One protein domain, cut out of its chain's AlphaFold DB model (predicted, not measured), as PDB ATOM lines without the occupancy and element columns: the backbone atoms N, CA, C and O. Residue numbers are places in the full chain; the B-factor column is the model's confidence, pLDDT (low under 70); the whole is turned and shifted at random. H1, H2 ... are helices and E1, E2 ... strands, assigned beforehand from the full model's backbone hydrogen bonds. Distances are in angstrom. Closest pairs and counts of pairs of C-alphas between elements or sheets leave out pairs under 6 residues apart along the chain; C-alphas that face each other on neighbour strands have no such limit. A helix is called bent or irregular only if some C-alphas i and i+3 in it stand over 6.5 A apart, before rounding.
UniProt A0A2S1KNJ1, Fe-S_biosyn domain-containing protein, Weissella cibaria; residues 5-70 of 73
ATOM      1  N   ILE A   5     135.388  98.512 120.307       94.88
ATOM      2  CA  ILE A   5     135.293  98.015 118.938       94.88
ATOM      3  C   ILE A   5     134.688  96.618 119.008       94.88
ATOM      4  O   ILE A   5     135.166  95.764 119.755       94.88
ATOM      5  N   ILE A   6     133.615  96.410 118.253       95.50
ATOM      6  CA  ILE A   6     132.909  95.135 118.171       95.50
ATOM      7  C   ILE A   6     133.077  94.621 116.746       95.50
ATOM      8  O   ILE A   6     132.617  95.265 115.804       95.50
ATOM      9  N   LEU A   7     133.755  93.489 116.599       94.62
ATOM     10  CA  LEU A   7     133.835  92.757 115.342       94.62
ATOM     11  C   LEU A   7     132.618  91.841 115.256       94.62
ATOM     12  O   LEU A   7     132.286  91.155 116.225       94.62
ATOM     13  N   CYS A   8     131.925  91.879 114.127       93.75
ATOM     14  CA  CYS A   8     130.725  91.088 113.897       93.75
ATOM     15  C   CYS A   8     130.524  90.845 112.401       93.75
ATOM     16  O   CYS A   8     131.029  91.597 111.563       93.75
ATOM     17  N   GLU A   9     129.779  89.794 112.087       92.88
ATOM     18  CA  GLU A   9     129.296  89.516 110.742       92.88
ATOM     19  C   GLU A   9     128.143  90.454 110.369       92.88
ATOM     20  O   GLU A   9     127.466  91.037 111.220       92.88
ATOM     21  N   SER A  10     127.902  90.613 109.068       90.50
ATOM     22  CA  SER A  10     126.917  91.586 108.570       90.50
ATOM     23  C   SER A  10     125.484  91.294 109.033       90.50
ATOM     24  O   SER A  10     124.689  92.219 109.177       90.50
ATOM     25  N   ASP A  11     125.150  90.026 109.271       92.62
ATOM     26  CA  ASP A  11     123.846  89.573 109.768       92.62
ATOM     27  C   ASP A  11     123.681  89.723 111.292       92.62
ATOM     28  O   ASP A  11     122.569  89.614 111.807       92.62
ATOM     29  N   GLN A  12     124.766  90.023 112.013       92.69
ATOM     30  CA  GLN A  12     124.766  90.278 113.455       92.69
ATOM     31  C   GLN A  12     124.546  91.762 113.798       92.69
ATOM     32  O   GLN A  12     124.334  92.103 114.966       92.69
ATOM     33  N   ILE A  13     124.578  92.657 112.803       92.12
ATOM     34  CA  ILE A  13     124.319  94.088 112.996       92.12
ATOM     35  C   ILE A  13     122.828  94.286 113.278       92.12
ATOM     36  O   ILE A  13     121.969  94.021 112.440       92.12
ATOM     37  N   THR A  14     122.513  94.779 114.474       93.50
ATOM     38  CA  THR A  14     121.133  95.070 114.870       93.50
ATOM     39  C   THR A  14     120.718  96.485 114.466       93.50
ATOM     40  O   THR A  14     121.554  97.360 114.248       93.50
ATOM     41  N   ASN A  15     119.405  96.738 114.458       94.81
ATOM     42  CA  ASN A  15     118.832  98.056 114.151       94.81
ATOM     43  C   ASN A  15     119.285  99.176 115.105       94.81
ATOM     44  O   ASN A  15     119.097 100.344 114.786       94.81
ATOM     45  N   ASP A  16     119.870  98.843 116.259       94.62
ATOM     46  CA  ASP A  16     120.446  99.834 117.171       94.62
ATOM     47  C   ASP A  16     121.665 100.542 116.570       94.62
ATOM     48  O   ASP A  16     121.962 101.664 116.967       94.62
ATOM     49  N   PHE A  17     122.400  99.884 115.668       95.88
ATOM     50  CA  PHE A  17     123.606 100.406 115.021       95.88
ATOM     51  C   PHE A  17     123.245 101.084 113.690       95.88
ATOM     52  O   PHE A  17     123.697 100.704 112.611       95.88
ATOM     53  N   ASP A  18     122.377 102.087 113.785       95.88
ATOM     54  CA  ASP A  18     121.680 102.749 112.678       95.88
ATOM     55  C   ASP A  18     122.495 103.826 111.943       95.88
ATOM     56  O   ASP A  18     122.071 104.314 110.891       95.88
ATOM     57  N   LYS A  19     123.669 104.212 112.456       96.12
ATOM     58  CA  LYS A  19     124.512 105.246 111.849       96.12
ATOM     59  C   LYS A  19     125.869 104.693 111.445       96.12
ATOM     60  O   LYS A  19     126.578 104.105 112.254       96.12
ATOM     61  N   LYS A  20     126.264 104.953 110.199       95.25
ATOM     62  CA  LYS A  20     127.582 104.603 109.659       95.25
ATOM     63  C   LYS A  20     128.559 105.771 109.799       95.25
ATOM     64  O   LYS A  20     128.164 106.925 109.627       95.25
ATOM     65  N   ILE A  21     129.823 105.465 110.081       93.31
ATOM     66  CA  ILE A  21     130.938 106.413 109.997       93.31
ATOM     67  C   ILE A  21     131.897 105.987 108.880       93.31
ATOM     68  O   ILE A  21     132.142 104.793 108.682       93.31
ATOM     69  N   ASP A  22     132.425 106.963 108.144       92.12
ATOM     70  CA  ASP A  22     133.456 106.713 107.139       92.12
ATOM     71  C   ASP A  22     134.777 106.383 107.839       92.12
ATOM     72  O   ASP A  22     135.189 107.058 108.783       92.12
ATOM     73  N   SER A  23     135.427 105.302 107.412       93.19
ATOM     74  CA  SER A  23     136.635 104.803 108.058       93.19
ATOM     75  C   SER A  23     137.499 104.002 107.092       93.19
ATOM     76  O   SER A  23     137.005 103.352 106.168       93.19
ATOM     77  N   THR A  24     138.803 103.993 107.354       93.88
ATOM     78  CA  THR A  24     139.770 103.106 106.697       93.88
ATOM     79  C   THR A  24     139.713 101.668 107.221       93.88
ATOM     80  O   THR A  24     140.302 100.783 106.609       93.88
ATOM     81  N   LEU A  25     138.980 101.410 108.312       91.00
ATOM     82  CA  LEU A  25     138.735 100.067 108.856       91.00
ATOM     83  C   LEU A  25     137.659  99.291 108.073       91.00
ATOM     84  O   LEU A  25     137.390  98.134 108.381       91.00
ATOM     85  N   GLY A  26     137.031  99.926 107.079       89.06
ATOM     86  CA  GLY A  26     135.833  99.421 106.419       89.06
ATOM     87  C   GLY A  26     134.553  99.980 107.055       89.06
ATOM     88  O   GLY A  26     134.585 101.039 107.686       89.06
ATOM     89  N   PRO A  27     133.394  99.325 106.854       91.31
ATOM     90  CA  PRO A  27     132.128  99.783 107.412       91.31
ATOM     91  C   PRO A  27     132.147  99.754 108.944       91.31
ATOM     92  O   PRO A  27     132.256  98.688 109.541       91.31
ATOM     93  N   VAL A  28     131.985 100.915 109.579       95.56
ATOM     94  CA  VAL A  28     131.827 101.015 111.033       95.56
ATOM     95  C   VAL A  28     130.461 101.611 111.339       95.56
ATOM     96  O   VAL A  28     130.101 102.662 110.803       95.56
ATOM     97  N   TYR A  29     129.709 100.935 112.203       96.31
ATOM     98  CA  TYR A  29     128.383 101.358 112.635       96.31
ATOM     99  C   TYR A  29     128.393 101.720 114.117       96.31
ATOM    100  O   TYR A  29     129.087 101.103 114.926       96.31
ATOM    101  N   ILE A  30     127.605 102.724 114.473       96.19
ATOM    102  CA  ILE A  30     127.418 103.209 115.836       96.19
ATOM    103  C   ILE A  30     125.927 103.329 116.124       96.19
ATOM    104  O   ILE A  30     125.112 103.440 115.207       96.19
ATOM    105  N   LYS A  31     125.580 103.395 117.409       95.69
ATOM    106  CA  LYS A  31     124.234 103.795 117.805       95.69
ATOM    107  C   LYS A  31     124.070 105.292 117.584       95.69
ATOM    108  O   LYS A  31     124.802 106.084 118.169       95.69
ATOM    109  N   GLY A  32     123.124 105.713 116.756       95.69
ATOM    110  CA  GLY A  32     123.007 107.094 116.289       95.69
ATOM    111  C   GLY A  32     122.909 108.116 117.419       95.69
ATOM    112  O   GLY A  32     123.521 109.182 117.344       95.69
ATOM    113  N   TYR A  33     122.233 107.761 118.517       93.44
ATOM    114  CA  TYR A  33     122.107 108.626 119.693       93.44
ATOM    115  C   TYR A  33     123.440 108.889 120.419       93.44
ATOM    116  O   TYR A  33     123.555 109.900 121.110       93.44
ATOM    117  N   THR A  34     124.462 108.032 120.270       93.75
ATOM    118  CA  THR A  34     125.781 108.252 120.894       93.75
ATOM    119  C   THR A  34     126.645 109.228 120.104       93.75
ATOM    120  O   THR A  34     127.669 109.669 120.617       93.75
ATOM    121  N   ALA A  35     126.249 109.611 118.884       93.19
ATOM    122  CA  ALA A  35     127.044 110.491 118.026       93.19
ATOM    123  C   ALA A  35     127.345 111.853 118.673       93.19
ATOM    124  O   ALA A  35     128.418 112.399 118.452       93.19
ATOM    125  N   ALA A  36     126.441 112.375 119.510       92.19
ATOM    126  CA  ALA A  36     126.646 113.629 120.244       92.19
ATOM    127  C   ALA A  36     127.780 113.560 121.283       92.19
ATOM    128  O   ALA A  36     128.210 114.586 121.798       92.19
ATOM    129  N   GLN A  37     128.230 112.352 121.623       90.69
ATOM    130  CA  GLN A  37     129.307 112.107 122.574       90.69
ATOM    131  C   GLN A  37     130.628 111.739 121.869       90.69
ATOM    132  O   GLN A  37     131.644 111.520 122.523       90.69
ATOM    133  N   MET A  38     130.603 111.625 120.541       94.31
ATOM    134  CA  MET A  38     131.771 111.355 119.710       94.31
ATOM    135  C   MET A  38     132.364 112.666 119.191       94.31
ATOM    136  O   MET A  38     131.800 113.739 119.394       94.31
ATOM    137  N   ASP A  39     133.500 112.567 118.512       95.62
ATOM    138  CA  ASP A  39     134.187 113.711 117.921       95.62
ATOM    139  C   ASP A  39     134.204 113.603 116.388       95.62
ATOM    140  O   ASP A  39     133.973 112.530 115.817       95.62
ATOM    141  N   SER A  40     134.474 114.719 115.716       93.94
ATOM    142  CA  SER A  40     134.843 114.720 114.298       93.94
ATOM    143  C   SER A  40     136.195 114.031 114.092       93.94
ATOM    144  O   SER A  40     137.019 114.037 114.997       93.94
ATOM    145  N   ASP A  41     136.432 113.444 112.916       94.25
ATOM    146  CA  ASP A  41     137.754 112.967 112.466       94.25
ATOM    147  C   ASP A  41     138.549 112.146 113.501       94.25
ATOM    148  O   ASP A  41     139.746 112.347 113.727       94.25
ATOM    149  N   MET A  42     137.871 111.207 114.164       96.75
ATOM    150  CA  MET A  42     138.493 110.369 115.187       96.75
ATOM    151  C   MET A  42     139.538 109.415 114.601       96.75
ATOM    152  O   MET A  42     139.391 108.879 113.504       96.75
ATOM    153  N   THR A  43     140.561 109.122 115.398       97.38
ATOM    154  CA  THR A  43     141.610 108.152 115.088       97.38
ATOM    155  C   THR A  43     141.656 107.069 116.161       97.38
ATOM    156  O   THR A  43     141.826 107.362 117.348       97.38
ATOM    157  N   LEU A  44     141.543 105.807 115.738       97.19
ATOM    158  CA  LEU A  44     141.830 104.637 116.566       97.19
ATOM    159  C   LEU A  44     143.306 104.262 116.386       97.19
ATOM    160  O   LEU A  44     143.731 103.939 115.279       97.19
ATOM    161  N   SER A  45     144.083 104.304 117.464       97.00
ATOM    162  CA  SER A  45     145.507 103.948 117.457       97.00
ATOM    163  C   SER A  45     145.766 102.709 118.303       97.00
ATOM    164  O   SER A  45     145.111 102.513 119.326       97.00
ATOM    165  N   VAL A  46     146.755 101.910 117.903       96.44
ATOM    166  CA  VAL A  46     147.259 100.765 118.667       96.44
ATOM    167  C   VAL A  46     148.719 101.001 119.038       96.44
ATOM    168  O   VAL A  46     149.527 101.387 118.192       96.44
ATOM    169  N   ASP A  47     149.059 100.816 120.311       96.31
ATOM    170  CA  ASP A  47     150.439 100.949 120.776       96.31
ATOM    171  C   ASP A  47     151.229  99.631 120.652       96.31
ATOM    172  O   ASP A  47     150.708  98.571 120.303       96.31
ATOM    173  N   LYS A  48     152.523  99.681 120.988       96.88
ATOM    174  CA  LYS A  48     153.411  98.503 120.978       96.88
ATOM    175  C   LYS A  48     153.007  97.391 121.959       96.88
ATOM    176  O   LYS A  48     153.589  96.313 121.921       96.88
ATOM    177  N   TYR A  49     152.072  97.666 122.865       96.25
ATOM    178  CA  TYR A  49     151.520  96.724 123.833       96.25
ATOM    179  C   TYR A  49     150.117  96.247 123.436       96.25
ATOM    180  O   TYR A  49     149.437  95.644 124.265       96.25
ATOM    181  N   LEU A  50     149.696  96.502 122.191       94.00
ATOM    182  CA  LEU A  50     148.381  96.149 121.651       94.00
ATOM    183  C   LEU A  50     147.214  96.807 122.401       94.00
ATOM    184  O   LEU A  50     146.115  96.257 122.458       94.00
ATOM    185  N   ARG A  51     147.439  97.990 122.982       95.88
ATOM    186  CA  ARG A  51     146.379  98.773 123.623       95.88
ATOM    187  C   ARG A  51     145.771  99.722 122.610       95.88
ATOM    188  O   ARG A  51     146.490 100.490 121.970       95.88
ATOM    189  N   TYR A  52     144.451  99.676 122.506       97.56
ATOM    190  CA  TYR A  52     143.698 100.553 121.626       97.56
ATOM    191  C   TYR A  52     143.310 101.841 122.349       97.56
ATOM    192  O   TYR A  52     142.895 101.826 123.507       97.56
ATOM    193  N   SER A  53     143.414 102.961 121.644       97.75
ATOM    194  CA  SER A  53     142.994 104.276 122.127       97.75
ATOM    195  C   SER A  53     142.252 105.033 121.033       97.75
ATOM    196  O   SER A  53     142.584 104.904 119.853       97.75
ATOM    197  N   LEU A  54     141.242 105.806 121.427       97.62
ATOM    198  CA  LEU A  54     140.426 106.640 120.554       97.62
ATOM    199  C   LEU A  54     140.614 108.108 120.938       97.62
ATOM    200  O   LEU A  54     140.411 108.500 122.091       97.62
ATOM    201  N   ALA A  55     140.972 108.926 119.958       97.88
ATOM    202  CA  ALA A  55     141.108 110.367 120.112       97.88
ATOM    203  C   ALA A  55     140.514 111.095 118.904       97.88
ATOM    204  O   ALA A  55     140.407 110.520 117.823       97.88
ATOM    205  N   GLY A  56     140.143 112.355 119.097       97.25
ATOM    206  CA  GLY A  56     139.711 113.281 118.054       97.25
ATOM    207  C   GLY A  56     140.333 114.664 118.275       97.25
ATOM    208  O   GLY A  56     141.168 114.828 119.173       97.25
ATOM    209  N   PRO A  57     139.947 115.675 117.481       97.69
ATOM    210  CA  PRO A  57     140.425 117.049 117.613       97.69
ATOM    211  C   PRO A  57     140.241 117.656 119.012       97.69
ATOM    212  O   PRO A  57     141.037 118.498 119.424       97.69
ATOM    213  N   SER A  58     139.234 117.210 119.765       95.94
ATOM    214  CA  SER A  58     138.945 117.667 121.129       95.94
ATOM    215  C   SER A  58     139.790 116.963 122.201       95.94
ATOM    216  O   SER A  58     139.692 117.299 123.381       95.94
ATOM    217  N   GLY A  59     140.631 115.996 121.814       96.25
ATOM    218  CA  GLY A  59     141.522 115.248 122.699       96.25
ATOM    219  C   GLY A  59     141.186 113.759 122.785       96.25
ATOM    220  O   GLY A  59     140.612 113.165 121.875       96.25
ATOM    221  N   THR A  60     141.595 113.118 123.881       96.81
ATOM    222  CA  THR A  60     141.357 111.685 124.107       96.81
ATOM    223  C   THR A  60     139.900 111.424 124.484       96.81
ATOM    224  O   THR A  60     139.419 111.955 125.483       96.81
ATOM    225  N   LEU A  61     139.226 110.552 123.729       96.69
ATOM    226  CA  LEU A  61     137.885 110.059 124.059       96.69
ATOM    227  C   LEU A  61     137.970 108.850 124.997       96.69
ATOM    228  O   LEU A  61     137.200 108.754 125.954       96.69
ATOM    229  N   ASP A  62     138.906 107.936 124.724       97.38
ATOM    230  CA  ASP A  62     139.171 106.749 125.539       97.38
ATOM    231  C   ASP A  62     140.612 106.263 125.338       97.38
ATOM    232  O   ASP A  62     141.058 106.045 124.212       97.38
ATOM    233  N   SER A  63     141.359 106.095 126.427       96.62
ATOM    234  CA  SER A  63     142.746 105.613 126.402       96.62
ATOM    235  C   SER A  63     142.868 104.089 126.496       96.62
ATOM    236  O   SER A  63     143.985 103.573 126.440       96.62
ATOM    237  N   ASN A  64     141.754 103.372 126.657       96.12
ATOM    238  CA  ASN A  64     141.718 101.922 126.817       96.12
ATOM    239  C   ASN A  64     140.467 101.322 126.154       96.12
ATOM    240  O   ASN A  64     139.620 100.712 126.811       96.12
ATOM    241  N   VAL A  65     140.370 101.500 124.837       97.81
ATOM    242  CA  VAL A  65     139.269 100.974 124.025       97.81
ATOM    243  C   VAL A  65     139.292  99.447 124.062       97.81
ATOM    244  O   VAL A  65     140.305  98.813 123.759       97.81
ATOM    245  N   GLY A  66     138.160  98.843 124.416       97.19
ATOM    246  CA  GLY A  66     138.007  97.389 124.394       97.19
ATOM    247  C   GLY A  66     137.857  96.855 122.970       97.19
ATOM    248  O   GLY A  66     137.227  97.497 122.133       97.19
ATOM    249  N   LEU A  67     138.371  95.656 122.701       94.88
ATOM    250  CA  LEU A  67     138.085  94.904 121.477       94.88
ATOM    251  C   LEU A  67     137.264  93.666 121.844       94.88
ATOM    252  O   LEU A  67     137.637  92.921 122.751       94.88
ATOM    253  N   ARG A  68     136.139  93.466 121.163       95.12
ATOM    254  CA  ARG A  68     135.259  92.309 121.339       95.12
ATOM    255  C   ARG A  68     135.014  91.673 119.987       95.12
ATOM    256  O   ARG A  68     134.634  92.369 119.053       95.12
ATOM    257  N   ASP A  69     135.205  90.369 119.918       94.19
ATOM    258  CA  ASP A  69     134.921  89.583 118.728       94.19
ATOM    259  C   ASP A  69     133.655  88.760 118.968       94.19
ATOM    260  O   ASP A  69     133.581  87.998 119.935       94.19
ATOM    261  N   LEU A  70     132.634  89.001 118.148       93.62
ATOM    262  CA  LEU A  70     131.365  88.276 118.155       93.62
ATOM    263  C   LEU A  70     131.188  87.425 116.893       93.62
ATOM    264  O   LEU A  70     130.144  86.783 116.745       93.62
TER     265      LEU A  70
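Overview. This is residues 5 to 70 of the 73 residues of the protein "Fe-S_biosyn domain-containing protein" of Weissella cibaria (UniProt A0A2S1KNJ1). A twisted sheet of four strands, curled like part of a barrel, forms one side of this small domain; the long strand E6 bends on its way from E5 to E1, and the small hairpin of E2 and E3 and the short helix H1 continue the way round from E1 back towards E4. The ring this makes is loose, for E2 and E3 stay clear of E4, E5 and E6. The printed part has 66 residues, with six named strands and one named helix in the order E1 E2 E3 H1 E4 E5 E6, and its class is mostly strand. The larger sheet runs E1 E6 E5 E4 and is mixed, while E2 and E3 make an antiparallel sheet of two. The whole is compact, with a radius of gyration of the C-alphas of 12.4 A and a rounded outline of 32 by 26 by 18 A.

Along the chain. Find C-alpha 5 at (135.293, 98.015, 118.938), where E1, residues 5 to 7, begins. Further on come E2, residues 19 to 21, and E3, residues 28 to 30. H1 spans residues 32 to 37, 10.2 A long, from C-alpha 32 at (123.007, 107.094, 116.289); it is irregular, but only just, with C-alphas 33 and 36 at 6.8 A. E4, residues 43 to 46, is 10.0 A long, and E5, residues 52 to 56, is 13.8 A. The longest strand, E6, residues 59 to 69, covers 26.8 A and ends at C-alpha 69, (134.921, 89.583, 118.728).

Arrangement. Start at the edge strand E1, parallel to E6 at 24 degrees, where N 5 and O 66 are 2.8 A apart, within hydrogen-bond range. The pairing of E6 is staggered: residues 67 to 69 pair with E1 and residues 59 to 65 with E5, and E6 bends by 54 degrees at residue 64. E5 and E6 are an antiparallel hairpin, with N 54 and O 62 at 2.8 A. E4, the other edge strand, makes a hairpin with E5, with N 43 and O 55 at 2.8 A; E4, E5 and E6 are a meander, each strand the antiparallel neighbour of the one before. E2 and E3 are an antiparallel hairpin, with N 21 and O 28 at 2.9 A. E1 and E3 are near each other, with 6 pairs of C-alphas within 10 A. H1 is not on the larger sheet; the closest C-alphas of E2 and H1, those of Lys 19 and Gly 32, are 5.0 A apart. In H1, 0 of 2 O i to N i+4 pairs and 2 of 3 O i to N i+3 pairs are within range.

Size, cuts and confidence. Look to Asn 15 and Lys 48 for the two C-alphas farthest apart, 35.2 A. The link from E1 to E2, 11 residues, is long. The printed part has no cut, and no printed residue is under 70 in pLDDT, with a mean of 95.0 over the printed part.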